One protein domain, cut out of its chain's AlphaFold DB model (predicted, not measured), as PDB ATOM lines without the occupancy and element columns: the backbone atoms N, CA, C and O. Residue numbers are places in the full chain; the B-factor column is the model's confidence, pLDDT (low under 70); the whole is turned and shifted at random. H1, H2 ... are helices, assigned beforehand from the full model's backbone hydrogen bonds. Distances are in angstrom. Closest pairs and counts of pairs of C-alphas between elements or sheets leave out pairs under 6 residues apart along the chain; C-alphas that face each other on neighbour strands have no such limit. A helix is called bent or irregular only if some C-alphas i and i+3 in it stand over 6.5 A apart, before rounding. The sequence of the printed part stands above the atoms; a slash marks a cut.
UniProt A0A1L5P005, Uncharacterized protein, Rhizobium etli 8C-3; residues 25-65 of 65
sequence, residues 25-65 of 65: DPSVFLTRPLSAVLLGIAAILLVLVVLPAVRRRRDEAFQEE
ATOM      1  N   ASP A  25     124.372 119.256  80.722       85.06
ATOM      2  CA  ASP A  25     123.958 118.385  79.622       85.06
ATOM      3  C   ASP A  25     123.645 116.951  80.115       85.06
ATOM      4  O   ASP A  25     124.563 116.240  80.553       85.06
ATOM      5  N   PRO A  26     122.377 116.489  80.043       82.50
ATOM      6  CA  PRO A  26     121.992 115.124  80.396       82.50
ATOM      7  C   PRO A  26     122.458 114.086  79.362       82.50
ATOM      8  O   PRO A  26     122.471 112.891  79.655       82.50
ATOM      9  N   SER A  27     122.906 114.501  78.173       85.31
ATOM     10  CA  SER A  27     123.499 113.596  77.182       85.31
ATOM     11  C   SER A  27     124.766 112.907  77.706       85.31
ATOM     12  O   SER A  27     125.174 111.873  77.172       85.31
ATOM     13  N   VAL A  28     125.362 113.404  78.801       83.50
ATOM     14  CA  VAL A  28     126.507 112.780  79.481       83.50
ATOM     15  C   VAL A  28     126.243 111.326  79.887       83.50
ATOM     16  O   VAL A  28     127.163 110.509  79.866       83.50
ATOM     17  N   PHE A  29     124.988 110.974  80.190       84.31
ATOM     18  CA  PHE A  29     124.607 109.605  80.545       84.31
ATOM     19  C   PHE A  29     124.629 108.643  79.347       84.31
ATOM     20  O   PHE A  29     124.780 107.439  79.548       84.31
ATOM     21  N   LEU A  30     124.516 109.167  78.120       86.25
ATOM     22  CA  LEU A  30     124.556 108.414  76.860       86.25
ATOM     23  C   LEU A  30     125.939 108.464  76.194       86.25
ATOM     24  O   LEU A  30     126.358 107.499  75.565       86.25
ATOM     25  N   THR A  31     126.667 109.574  76.343       85.69
ATOM     26  CA  THR A  31     128.005 109.757  75.755       85.69
ATOM     27  C   THR A  31     129.111 109.085  76.573       85.69
ATOM     28  O   THR A  31     130.133 108.688  76.014       85.69
ATOM     29  N   ARG A  32     128.932 108.910  77.892       87.44
ATOM     30  CA  ARG A  32     129.849 108.125  78.735       87.44
ATOM     31  C   ARG A  32     129.526 106.629  78.587       87.44
ATOM     32  O   ARG A  32     128.476 106.206  79.072       87.44
ATOM     33  N   PRO A  33     130.434 105.796  78.040       87.56
ATOM     34  CA  PRO A  33     130.139 104.391  77.732       87.56
ATOM     35  C   PRO A  33     129.741 103.582  78.971       87.56
ATOM     36  O   PRO A  33     128.825 102.769  78.911       87.56
ATOM     37  N   LEU A  34     130.362 103.849  80.123       90.25
ATOM     38  CA  LEU A  34     130.041 103.159  81.374       90.25
ATOM     39  C   LEU A  34     128.621 103.482  81.867       90.25
ATOM     40  O   LEU A  34     127.885 102.590  82.277       90.25
ATOM     41  N   SER A  35     128.223 104.754  81.783       91.50
ATOM     42  CA  SER A  35     126.874 105.183  82.156       91.50
ATOM     43  C   SER A  35     125.830 104.622  81.198       91.50
ATOM     44  O   SER A  35     124.791 104.146  81.644       91.50
ATOM     45  N   ALA A  36     126.122 104.632  79.896       92.31
ATOM     46  CA  ALA A  36     125.225 104.104  78.879       92.31
ATOM     47  C   ALA A  36     124.981 102.599  79.074       92.31
ATOM     48  O   ALA A  36     123.839 102.148  79.017       92.31
ATOM     49  N   VAL A  37     126.034 101.828  79.381       95.38
ATOM     50  CA  VAL A  37     125.919 100.392  79.683       95.38
ATOM     51  C   VAL A  37     125.085 100.154  80.942       95.38
ATOM     52  O   VAL A  37     124.178  99.326  80.915       95.38
ATOM     53  N   LEU A  38     125.332 100.894  82.030       94.69
ATOM     54  CA  LEU A  38     124.549 100.761  83.265       94.69
ATOM     55  C   LEU A  38     123.070 101.105  83.052       94.69
ATOM     56  O   LEU A  38     122.197 100.374  83.521       94.69
ATOM     57  N   LEU A  39     122.785 102.179  82.311       93.50
ATOM     58  CA  LEU A  39     121.421 102.582  81.973       93.50
ATOM     59  C   LEU A  39     120.735 101.535  81.084       93.50
ATOM     60  O   LEU A  39     119.568 101.212  81.303       93.50
ATOM     61  N   GLY A  40     121.470 100.954  80.132       96.00
ATOM     62  CA  GLY A  40     120.999  99.853  79.294       96.00
ATOM     63  C   GLY A  40     120.643  98.607  80.106       96.00
ATOM     64  O   GLY A  40     119.558  98.057  79.935       96.00
ATOM     65  N   ILE A  41     121.500  98.199  81.048       96.75
ATOM     66  CA  ILE A  41     121.222  97.075  81.959       96.75
ATOM     67  C   ILE A  41     119.978  97.363  82.807       96.75
ATOM     68  O   ILE A  41     119.097  96.510  82.910       96.75
ATOM     69  N   ALA A  42     119.873  98.564  83.381       95.19
ATOM     70  CA  ALA A  42     118.714  98.963  84.174       95.19
ATOM     71  C   ALA A  42     117.413  98.913  83.356       95.19
ATOM     72  O   ALA A  42     116.410  98.384  83.832       95.19
ATOM     73  N   ALA A  43     117.438  99.396  82.111       96.12
ATOM     74  CA  ALA A  43     116.296  99.336  81.205       96.12
ATOM     75  C   ALA A  43     115.910  97.888  80.855       96.12
ATOM     76  O   ALA A  43     114.728  97.553  80.879       96.12
ATOM     77  N   ILE A  44     116.885  97.012  80.590       96.88
ATOM     78  CA  ILE A  44     116.634  95.585  80.331       96.88
ATOM     79  C   ILE A  44     115.965  94.930  81.542       96.88
ATOM     80  O   ILE A  44     114.948  94.258  81.387       96.88
ATOM     81  N   LEU A  45     116.492  95.152  82.749       95.50
ATOM     82  CA  LEU A  45     115.908  94.613  83.979       95.50
ATOM     83  C   LEU A  45     114.488  95.139  84.212       95.50
ATOM     84  O   LEU A  45     113.593  94.360  84.536       95.50
ATOM     85  N   LEU A  46     114.265  96.438  83.995       94.50
ATOM     86  CA  LEU A  46     112.940  97.047  84.080       94.50
ATOM     87  C   LEU A  46     111.966  96.363  83.115       94.50
ATOM     88  O   LEU A  46     110.878  95.971  83.526       94.50
ATOM     89  N   VAL A  47     112.360  96.172  81.854       95.12
ATOM     90  CA  VAL A  47     111.533  95.489  80.852       95.12
ATOM     91  C   VAL A  47     111.249  94.051  81.282       95.12
ATOM     92  O   VAL A  47     110.094  93.647  81.266       95.12
ATOM     93  N   LEU A  48     112.251  93.291  81.728       94.19
ATOM     94  CA  LEU A  48     112.061  91.904  82.167       94.19
ATOM     95  C   LEU A  48     111.065  91.769  83.327       94.19
ATOM     96  O   LEU A  48     110.345  90.776  83.385       94.19
ATOM     97  N   VAL A  49     111.000  92.753  84.225       91.56
ATOM     98  CA  VAL A  49     110.062  92.758  85.360       91.56
ATOM     99  C   VAL A  49     108.679  93.270  84.951       91.56
ATOM    100  O   VAL A  49     107.660  92.686  85.320       91.56
ATOM    101  N   VAL A  50     108.621  94.356  84.177       92.00
ATOM    102  CA  VAL A  50     107.363  95.024  83.815       92.00
ATOM    103  C   VAL A  50     106.600  94.249  82.737       92.00
ATOM    104  O   VAL A  50     105.382  94.135  82.825       92.00
ATOM    105  N   LEU A  51     107.276  93.663  81.745       88.94
ATOM    106  CA  LEU A  51     106.639  92.948  80.631       88.94
ATOM    107  C   LEU A  51     105.723  91.782  81.075       88.94
ATOM    108  O   LEU A  51     104.585  91.730  80.601       88.94
ATOM    109  N   PRO A  52     106.135  90.859  81.974       81.81
ATOM    110  CA  PRO A  52     105.248  89.808  82.472       81.81
ATOM    111  C   PRO A  52     104.152  90.357  83.390       81.81
ATOM    112  O   PRO A  52     103.024  89.877  83.323       81.81
ATOM    113  N   ALA A  53     104.444  91.380  84.201       81.50
ATOM    114  CA  ALA A  53     103.448  92.013  85.064       81.50
ATOM    115  C   ALA A  53     102.323  92.666  84.242       81.50
ATOM    116  O   ALA A  53     101.148  92.498  84.556       81.50
ATOM    117  N   VAL A  54     102.671  93.350  83.148       80.94
ATOM    118  CA  VAL A  54     101.710  93.958  82.218       80.94
ATOM    119  C   VAL A  54     100.950  92.893  81.424       80.94
ATOM    120  O   VAL A  54      99.742  93.024  81.251       80.94
ATOM    121  N   ARG A  55     101.612  91.821  80.965       75.81
ATOM    122  CA  ARG A  55     100.941  90.710  80.262       75.81
ATOM    123  C   ARG A  55      99.921  89.992  81.145       75.81
ATOM    124  O   ARG A  55      98.782  89.837  80.733       75.81
ATOM    125  N   ARG A  56     100.296  89.647  82.376       68.38
ATOM    126  CA  ARG A  56      99.418  88.955  83.325       68.38
ATOM    127  C   ARG A  56      98.219  89.808  83.746       68.38
ATOM    128  O   ARG A  56      97.108  89.304  83.807       68.38
ATOM    129  N   ARG A  57      98.433  91.116  83.933       68.00
ATOM    130  CA  ARG A  57      97.350  92.095  84.139       68.00
ATOM    131  C   ARG A  57      96.369  92.137  82.967       68.00
ATOM    132  O   ARG A  57      95.188  92.367  83.192       68.00
ATOM    133  N   ARG A  58      96.840  91.943  81.728       61.34
ATOM    134  CA  ARG A  58      95.951  91.840  80.565       61.34
ATOM    135  C   ARG A  58      95.171  90.531  80.575       61.34
ATOM    136  O   ARG A  58      93.978  90.583  80.336       61.34
ATOM    137  N   ASP A  59      95.799  89.401  80.881       61.28
ATOM    138  CA  ASP A  59      95.091  88.114  80.928       61.28
ATOM    139  C   ASP A  59      93.996  88.111  82.011       61.28
ATOM    140  O   ASP A  59      92.891  87.654  81.752       61.28
ATOM    141  N   GLU A  60      94.255  88.700  83.181       60.59
ATOM    142  CA  GLU A  60      93.254  88.878  84.246       60.59
ATOM    143  C   GLU A  60      92.115  89.826  83.819       60.59
ATOM    144  O   GLU A  60      90.954  89.536  84.077       60.59
ATOM    145  N   ALA A  61      92.419  90.910  83.095       60.16
ATOM    146  CA  ALA A  61      91.414  91.860  82.602       60.16
ATOM    147  C   ALA A  61      90.544  91.328  81.442       60.16
ATOM    148  O   ALA A  61      89.510  91.917  81.152       60.16
ATOM    149  N   PHE A  62      90.959  90.253  80.762       58.81
ATOM    150  CA  PHE A  62      90.200  89.610  79.676       58.81
ATOM    151  C   PHE A  62      89.452  88.337  80.126       58.81
ATOM    152  O   PHE A  62      88.725  87.759  79.326       58.81
ATOM    153  N   GLN A  63      89.630  87.883  81.373       59.59
ATOM    154  CA  GLN A  63      88.935  86.716  81.952       59.59
ATOM    155  C   GLN A  63      87.663  87.096  82.734       59.59
ATOM    156  O   GLN A  63      86.976  86.211  83.234       59.59
ATOM    157  N   GLU A  64      87.352  88.391  82.857       55.50
ATOM    158  CA  GLU A  64      86.129  88.891  83.507       55.50
ATOM    159  C   GLU A  64      84.939  89.091  82.538       55.50
ATOM    160  O   GLU A  64      83.940  89.685  82.944       55.50
ATOM    161  N   GLU A  65      84.995  88.579  81.297       48.41
ATOM    162  CA  GLU A  65      83.828  88.521  80.383       48.41
ATOM    163  C   GLU A  65      83.223  87.115  80.254       48.41
ATOM    164  O   GLU A  65      83.985  86.148  80.014       48.41
TER     165      GLU A  65
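AT A GLANCE: This is residues 25 to 65 of the 65 residues of an uncharacterized protein of Rhizobium etli 8C-3 (UniProt A0A1L5P005). One long helix, H2, makes nearly the whole length of a thin rod, and at its first end the chain turns a corner into a short helical turn, H1, with residues 25 to 27 before it. Residues 41 to 65 stand free and make a long arm. The printed part has 41 residues with two named helices, H1 then H2, and no named strand; its class is all helix. It is extended, with a radius of gyration of the C-alphas of 16.3 A and spans of 50 by 17 by 6 A.

IN THESE COORDINATES: H1 is residues 28 to 31 and begins at C-alpha 28, (126.507, 112.780, 79.481). H2 is residues 33 to 62, 42.6 A from C-alpha 33 at (130.139, 104.391, 77.732) to C-alpha 62 at (90.200, 89.610, 79.676). H2 is neither bent nor irregular, but only just: C-alphas 49 and 52 are 6.3 A apart.

HOW THE PARTS SIT: H1 and H2 touch only at the corner by their tight link of one residue, H2 with residues 35 to 39 alone; their closest C-alphas, those of Leu 30 and Ala 36, are 4.8 A apart. In H2, 24 of 26 O i to N i+4 pairs are within hydrogen-bond range; H1 is too short for such a pair.

THE WHOLE: The C-alphas of Arg 32 and Glu 65, the two farthest apart, are 50.0 A apart. The printed part has no cut and ends at the chain's last residue. Its mean pLDDT is 82.4, and residues 56 to 65 are under 70.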